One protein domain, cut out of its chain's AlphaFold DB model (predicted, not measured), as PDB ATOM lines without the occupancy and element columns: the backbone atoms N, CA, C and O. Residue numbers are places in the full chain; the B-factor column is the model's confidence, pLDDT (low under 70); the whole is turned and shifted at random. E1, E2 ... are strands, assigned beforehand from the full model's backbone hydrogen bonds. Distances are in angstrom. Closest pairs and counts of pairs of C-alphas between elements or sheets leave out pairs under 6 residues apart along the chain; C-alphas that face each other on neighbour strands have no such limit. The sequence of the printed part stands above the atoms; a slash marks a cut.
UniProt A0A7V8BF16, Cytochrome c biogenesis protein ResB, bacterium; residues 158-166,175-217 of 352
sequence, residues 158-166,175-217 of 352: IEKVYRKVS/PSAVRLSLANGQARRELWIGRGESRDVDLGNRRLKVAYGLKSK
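Overview. This is residues 158 to 166 and 175 to 217 of the 352 residues of the protein "Cytochrome c biogenesis protein ResB" of bacterium (UniProt A0A7V8BF16). Two strand hairpins, E1 with E2 and E3 with E4, lie face to face as a small, loose two-layer stack, with the four strands running along nearly one common axis. Residues 158 to 166, a separate piece before a cut, pass on the side where E2 lies, and residues 213 to 217 lead away from E4 as a tail. The printed part has 52 residues and four named strands, E1, E2, E3 and E4 in this order, with no named helix; the class is all strand. There are two antiparallel sheets of two strands each, in the orders E1 - E2 and E3 - E4. The whole is loose, with a radius of gyration of the C-alphas of 12.5 A, and the C-alphas span 37 by 30 by 20 A.

Arrangement. E1, residues 177 to 184, and E2, residues 187 to 194, form a hairpin of antiparallel neighbour strands, with 163 degrees between their directions. N 180 and O 191 are within hydrogen-bond range at 2.8 A, and so are N 189 and O 182 at 2.8 A. E3, residues 197 to 203, and E4, residues 206 to 212, form the second hairpin, antiparallel with 156 degrees between their directions. Here N 201 and O 208 are 2.8 A apart and N 212 and O 197 are 3.1 A apart, both within hydrogen-bond range. Between the hairpins, the closest C-alphas of E2 and E3 are those of Ala 187 and Leu 203, 5.8 A apart, and the centres of these strands are 8.2 A apart. The closest C-alphas of E2 and E4 are those of Ile 193 and Tyr 212, 6.4 A apart. E1 and E4 have their centres 10.1 A apart; their closest C-alphas are those of Val 178 and Tyr 212, 7.6 A apart.

Along the chain. The printed part begins at Ile 158, with its C-alpha at (384.358, 564.693, 361.504). E1 begins at C-alpha 177, at (391.625, 570.511, 346.424), and is 22.6 A long from first to last C-alpha. E2 measures 22.7 A, E3 18.5 A and E4 19.2 A. E4 ends at C-alpha 212, at (388.583, 564.918, 341.811).

Size, cuts and confidence. The two C-alphas farthest apart are those of Ser 166 and Asn 205, 39.4 A. Residues 167 to 174 are cut out, and C-alphas 166 and 175 are 12.4 A apart across the cut. The links E1 to E2, E2 to E3 and E3 to E4 are tight, with 2 residues in each. The mean pLDDT of the printed part is 89.0, and no printed residue is under 70.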
ATOM      1  N   ILE A 158     383.133 564.669 362.297       78.12
ATOM      2  CA  ILE A 158     384.358 564.693 361.504       78.12
ATOM      3  C   ILE A 158     384.227 565.861 360.532       78.12
ATOM      4  O   ILE A 158     383.463 565.806 359.570       78.12
ATOM      5  N   GLU A 159     384.958 566.934 360.803       79.94
ATOM      6  CA  GLU A 159     385.016 568.091 359.924       79.94
ATOM      7  C   GLU A 159     386.359 568.116 359.197       79.94
ATOM      8  O   GLU A 159     387.423 568.158 359.811       79.94
ATOM      9  N   LYS A 160     386.308 568.086 357.861       81.44
ATOM     10  CA  LYS A 160     387.495 568.216 357.019       81.44
ATOM     11  C   LYS A 160     387.583 569.637 356.484       81.44
ATOM     12  O   LYS A 160     386.754 570.050 355.676       81.44
ATOM     13  N   VAL A 161     388.606 570.365 356.922       86.62
ATOM     14  CA  VAL A 161     388.836 571.762 356.542       86.62
ATOM     15  C   VAL A 161     389.957 571.835 355.509       86.62
ATOM     16  O   VAL A 161     391.029 571.269 355.707       86.62
ATOM     17  N   TYR A 162     389.728 572.567 354.420       88.69
ATOM     18  CA  TYR A 162     390.730 572.814 353.383       88.69
ATOM     19  C   TYR A 162     391.306 574.213 353.575       88.69
ATOM     20  O   TYR A 162     390.564 575.192 353.668       88.69
ATOM     21  N   ARG A 163     392.633 574.315 353.657       89.00
ATOM     22  CA  ARG A 163     393.345 575.586 353.817       89.00
ATOM     23  C   ARG A 163     394.334 575.762 352.680       89.00
ATOM     24  O   ARG A 163     395.003 574.813 352.278       89.00
ATOM     25  N   LYS A 164     394.439 576.990 352.176       88.44
ATOM     26  CA  LYS A 164     395.497 577.355 351.236       88.44
ATOM     27  C   LYS A 164     396.828 577.350 351.985       88.44
ATOM     28  O   LYS A 164     396.936 577.967 353.040       88.44
ATOM     29  N   VAL A 165     397.824 576.671 351.429       89.06
ATOM     30  CA  VAL A 165     399.183 576.611 351.978       89.06
ATOM     31  C   VAL A 165     400.145 577.198 350.949       89.06
ATOM     32  O   VAL A 165     399.986 576.962 349.751       89.06
ATOM     33  N   SER A 166     401.115 577.991 351.407       88.31
ATOM     34  CA  SER A 166     402.198 578.476 350.549       88.31
ATOM     35  C   SER A 166     403.212 577.356 350.341       88.31
ATOM     36  O   SER A 166     403.717 576.797 351.313       88.31
ATOM     37  N   PRO A 175     398.438 567.653 348.629       86.62
ATOM     38  CA  PRO A 175     397.458 567.391 347.582       86.62
ATOM     39  C   PRO A 175     396.518 568.582 347.367       86.62
ATOM     40  O   PRO A 175     396.028 569.189 348.320       86.62
ATOM     41  N   SER A 176     396.254 568.907 346.102       90.50
ATOM     42  CA  SER A 176     395.330 569.980 345.748       90.50
ATOM     43  C   SER A 176     393.894 569.628 346.131       90.50
ATOM     44  O   SER A 176     393.521 568.461 346.256       90.50
ATOM     45  N   ALA A 177     393.062 570.653 346.263       93.00
ATOM     46  CA  ALA A 177     391.625 570.511 346.424       93.00
ATOM     47  C   ALA A 177     390.900 571.535 345.555       93.00
ATOM     48  O   ALA A 177     391.442 572.603 345.261       93.00
ATOM     49  N   VAL A 178     389.673 571.213 345.165       92.81
ATOM     50  CA  VAL A 178     388.809 572.102 344.387       92.81
ATOM     51  C   VAL A 178     387.524 572.384 345.153       92.81
ATOM     52  O   VAL A 178     386.967 571.498 345.805       92.81
ATOM     53  N   ARG A 179     387.064 573.636 345.083       94.12
ATOM     54  CA  ARG A 179     385.743 574.036 345.564       94.12
ATOM     55  C   ARG A 179     384.766 573.904 344.410       94.12
ATOM     56  O   ARG A 179     384.958 574.520 343.366       94.12
ATOM     57  N   LEU A 180     383.731 573.107 344.609       93.94
ATOM     58  CA  LEU A 180     382.691 572.853 343.627       93.94
ATOM     59  C   LEU A 180     381.393 573.501 344.090       93.94
ATOM     60  O   LEU A 180     381.025 573.390 345.258       93.94
ATOM     61  N   SER A 181     380.701 574.146 343.155       94.00
ATOM     62  CA  SER A 181     379.319 574.588 343.315       94.00
ATOM     63  C   SER A 181     378.465 573.781 342.350       94.00
ATOM     64  O   SER A 181     378.569 573.941 341.137       94.00
ATOM     65  N   LEU A 182     377.641 572.896 342.895       92.38
ATOM     66  CA  LEU A 182     376.717 572.055 342.149       92.38
ATOM     67  C   LEU A 182     375.328 572.666 342.262       92.38
ATOM     68  O   LEU A 182     374.880 572.973 343.366       92.38
ATOM     69  N   ALA A 183     374.646 572.837 341.136       91.62
ATOM     70  CA  ALA A 183     373.283 573.340 341.114       91.62
ATOM     71  C   ALA A 183     372.434 572.571 340.098       91.62
ATOM     72  O   ALA A 183     372.864 572.319 338.975       91.62
ATOM     73  N   ASN A 184     371.222 572.212 340.502       86.25
ATOM     74  CA  ASN A 184     370.105 571.979 339.598       86.25
ATOM     75  C   ASN A 184     369.047 573.034 339.942       86.25
ATOM     76  O   ASN A 184     369.091 573.573 341.039       86.25
ATOM     77  N   GLY A 185     368.120 573.380 339.048       83.62
ATOM     78  CA  GLY A 185     367.195 574.514 339.257       83.62
ATOM     79  C   GLY A 185     366.374 574.519 340.566       83.62
ATOM     80  O   GLY A 185     365.685 575.493 340.832       83.62
ATOM     81  N   GLN A 186     366.450 573.462 341.382       82.25
ATOM     82  CA  GLN A 186     365.793 573.308 342.680       82.25
ATOM     83  C   GLN A 186     366.752 573.392 343.882       82.25
ATOM     84  O   GLN A 186     366.318 573.728 344.981       82.25
ATOM     85  N   ALA A 187     368.039 573.068 343.720       87.56
ATOM     86  CA  ALA A 187     368.990 572.971 344.823       87.56
ATOM     87  C   ALA A 187     370.400 573.402 344.411       87.56
ATOM     88  O   ALA A 187     370.880 573.076 343.327       87.56
ATOM     89  N   ARG A 188     371.102 574.071 345.332       91.19
ATOM     90  CA  ARG A 188     372.527 574.402 345.221       91.19
ATOM     91  C   ARG A 188     373.295 573.827 346.407       91.19
ATOM     92  O   ARG A 188     372.858 573.925 347.554       91.19
ATOM     93  N   ARG A 189     374.456 573.236 346.133       91.25
ATOM     94  CA  ARG A 189     375.387 572.696 347.127       91.25
ATOM     95  C   ARG A 189     376.795 573.160 346.816       91.25
ATOM     96  O   ARG A 189     377.218 573.139 345.665       91.25
ATOM     97  N   GLU A 190     377.525 573.530 347.856       92.44
ATOM     98  CA  GLU A 190     378.946 573.824 347.755       92.44
ATOM     99  C   GLU A 190     379.735 572.841 348.607       92.44
ATOM    100  O   GLU A 190     379.360 572.553 349.743       92.44
ATOM    101  N   LEU A 191     380.823 572.317 348.055       92.19
ATOM    102  CA  LEU A 191     381.722 571.432 348.778       92.19
ATOM    103  C   LEU A 191     383.161 571.602 348.310       92.19
ATOM    104  O   LEU A 191     383.434 572.031 347.191       92.19
ATOM    105  N   TRP A 192     384.078 571.206 349.179       92.94
ATOM    106  CA  TRP A 192     385.467 570.983 348.818       92.94
ATOM    107  C   TRP A 192     385.707 569.495 348.592       92.94
ATOM    108  O   TRP A 192     385.175 568.658 349.326       92.94
ATOM    109  N   ILE A 193     386.529 569.178 347.597       93.12
ATOM    110  CA  ILE A 193     386.982 567.817 347.322       93.12
ATOM    111  C   ILE A 193     388.494 567.821 347.085       93.12
ATOM    112  O   ILE A 193     389.018 568.621 346.306       93.12
ATOM    113  N   GLY A 194     389.205 566.968 347.819       92.44
ATOM    114  CA  GLY A 194     390.649 566.776 347.681       92.44
ATOM    115  C   GLY A 194     390.992 565.878 346.495       92.44
ATOM    116  O   GLY A 194     390.178 565.068 346.056       92.44
ATOM    117  N   ARG A 195     392.206 566.010 345.955       90.94
ATOM    118  CA  ARG A 195     392.705 565.135 344.888       90.94
ATOM    119  C   ARG A 195     392.789 563.693 345.400       90.94
ATOM    120  O   ARG A 195     393.449 563.441 346.400       90.94
ATOM    121  N   GLY A 196     392.158 562.765 344.686       87.25
ATOM    122  CA  GLY A 196     392.002 561.357 345.057       87.25
ATOM    123  C   GLY A 196     390.702 561.046 345.805       87.25
ATOM    124  O   GLY A 196     390.438 559.882 346.090       87.25
ATOM    125  N   GLU A 197     389.876 562.047 346.116       88.69
ATOM    126  CA  GLU A 197     388.614 561.832 346.824       88.69
ATOM    127  C   GLU A 197     387.433 561.657 345.869       88.69
ATOM    128  O   GLU A 197     387.385 562.230 344.775       88.69
ATOM    129  N   SER A 198     386.430 560.918 346.345       90.00
ATOM    130  CA  SER A 198     385.091 560.868 345.770       90.00
ATOM    131  C   SER A 198     384.051 561.100 346.865       90.00
ATOM    132  O   SER A 198     384.223 560.641 347.993       90.00
ATOM    133  N   ARG A 199     382.986 561.835 346.546       87.88
ATOM    134  CA  ARG A 199     381.849 562.085 347.431       87.88
ATOM    135  C   ARG A 199     380.541 561.889 346.691       87.88
ATOM    136  O   ARG A 199     380.394 562.351 345.560       87.88
ATOM    137  N   ASP A 200     379.587 561.286 347.380       90.50
ATOM    138  CA  ASP A 200     378.193 561.323 346.972       90.50
ATOM    139  C   ASP A 200     377.573 562.641 347.450       90.50
ATOM    140  O   ASP A 200     377.792 563.072 348.585       90.50
ATOM    141  N   VAL A 201     376.827 563.302 346.574       90.25
ATOM    142  CA  VAL A 201     376.149 564.567 346.844       90.25
ATOM    143  C   VAL A 201     374.706 564.456 346.386       90.25
ATOM    144  O   VAL A 201     374.434 564.278 345.198       90.25
ATOM    145  N   ASP A 202     373.784 564.625 347.327       90.38
ATOM    146  CA  ASP A 202     372.363 564.733 347.028       90.38
ATOM    147  C   ASP A 202     372.022 566.175 346.627       90.38
ATOM    148  O   ASP A 202     372.232 567.137 347.379       90.38
ATOM    149  N   LEU A 203     371.509 566.326 345.408       90.00
ATOM    150  CA  LEU A 203     371.120 567.593 344.804       90.00
ATOM    151  C   LEU A 203     369.650 567.496 344.375       90.00
ATOM    152  O   LEU A 203     369.330 567.035 343.277       90.00
ATOM    153  N   GLY A 204     368.737 567.891 345.266       85.88
ATOM    154  CA  GLY A 204     367.303 567.633 345.095       85.88
ATOM    155  C   GLY A 204     367.031 566.126 345.047       85.88
ATOM    156  O   GLY A 204     367.478 565.397 345.926       85.88
ATOM    157  N   ASN A 205     366.375 565.654 343.984       86.50
ATOM    158  CA  ASN A 205     366.049 564.231 343.792       86.50
ATOM    159  C   ASN A 205     367.141 563.437 343.047       86.50
ATOM    160  O   ASN A 205     366.903 562.306 342.626       86.50
ATOM    161  N   ARG A 206     368.322 564.026 342.809       87.50
ATOM    162  CA  ARG A 206     369.439 563.356 342.127       87.50
ATOM    163  C   ARG A 206     370.600 563.147 343.085       87.50
ATOM    164  O   ARG A 206     371.076 564.105 343.689       87.50
ATOM    165  N   ARG A 207     371.108 561.920 343.133       89.75
ATOM    166  CA  ARG A 207     372.355 561.578 343.816       89.75
ATOM    167  C   ARG A 207     373.495 561.576 342.806       89.75
ATOM    168  O   ARG A 207     373.468 560.830 341.831       89.75
ATOM    169  N   LEU A 208     374.469 562.453 343.011       91.50
ATOM    170  CA  LEU A 208     375.633 562.614 342.144       91.50
ATOM    171  C   LEU A 208     376.861 562.043 342.837       91.50
ATOM    172  O   LEU A 208     377.115 562.377 343.989       91.50
ATOM    173  N   LYS A 209     377.668 561.257 342.127       92.12
ATOM    174  CA  LYS A 209     379.008 560.895 342.586       92.12
ATOM    175  C   LYS A 209     380.020 561.833 341.947       92.12
ATOM    176  O   LYS A 209     380.175 561.853 340.730       92.12
ATOM    177  N   VAL A 210     380.696 562.620 342.768       92.56
ATOM    178  CA  VAL A 210     381.685 563.605 342.331       92.56
ATOM    179  C   VAL A 210     383.059 563.135 342.771       92.56
ATOM    180  O   VAL A 210     383.230 562.692 343.902       92.56
ATOM    181  N   ALA A 211     384.044 563.203 341.883       92.25
ATOM    182  CA  ALA A 211     385.418 562.826 342.181       92.25
ATOM    183  C   ALA A 211     386.383 563.862 341.609       92.25
ATOM    184  O   ALA A 211     386.131 564.436 340.548       92.25
ATOM    185  N   TYR A 212     387.491 564.089 342.305       92.94
ATOM    186  CA  TYR A 212     388.583 564.918 341.811       92.94
ATOM    187  C   TYR A 212     389.868 564.110 341.857       92.94
ATOM    188  O   TYR A 212     390.260 563.612 342.905       92.94
ATOM    189  N   GLY A 213     390.537 563.965 340.720       90.31
ATOM    190  CA  GLY A 213     391.707 563.110 340.604       90.31
ATOM    191  C   GLY A 213     392.506 563.402 339.346       90.31
ATOM    192  O   GLY A 213     392.295 564.409 338.668       90.31
ATOM    193  N   LEU A 214     393.448 562.511 339.054       84.81
ATOM    194  CA  LEU A 214     394.180 562.538 337.795       84.81
ATOM    195  C   LEU A 214     393.231 562.222 336.635       84.81
ATOM    196  O   LEU A 214     392.236 561.517 336.798       84.81
ATOM    197  N   LYS A 215     393.553 562.744 335.451       84.06
ATOM    198  CA  LYS A 215     392.825 562.409 334.228       84.06
ATOM    199  C   LYS A 215     392.952 560.906 333.970       84.06
ATOM    200  O   LYS A 215     394.049 560.424 333.699       84.06
ATOM    201  N   SER A 216     391.836 560.188 334.009       82.06
ATOM    202  CA  SER A 216     391.792 558.783 333.608       82.06
ATOM    203  C   SER A 216     391.906 558.666 332.090       82.06
ATOM    204  O   SER A 216     391.271 559.424 331.350       82.06
ATOM    205  N   LYS A 217     392.713 557.715 331.619       83.81
ATOM    206  CA  LYS A 217     392.828 557.372 330.201       83.81
ATOM    207  C   LYS A 217     392.365 555.924 330.020       83.81
ATOM    208  O   LYS A 217     392.944 555.055 330.670       83.81
TER     209      LYS A 217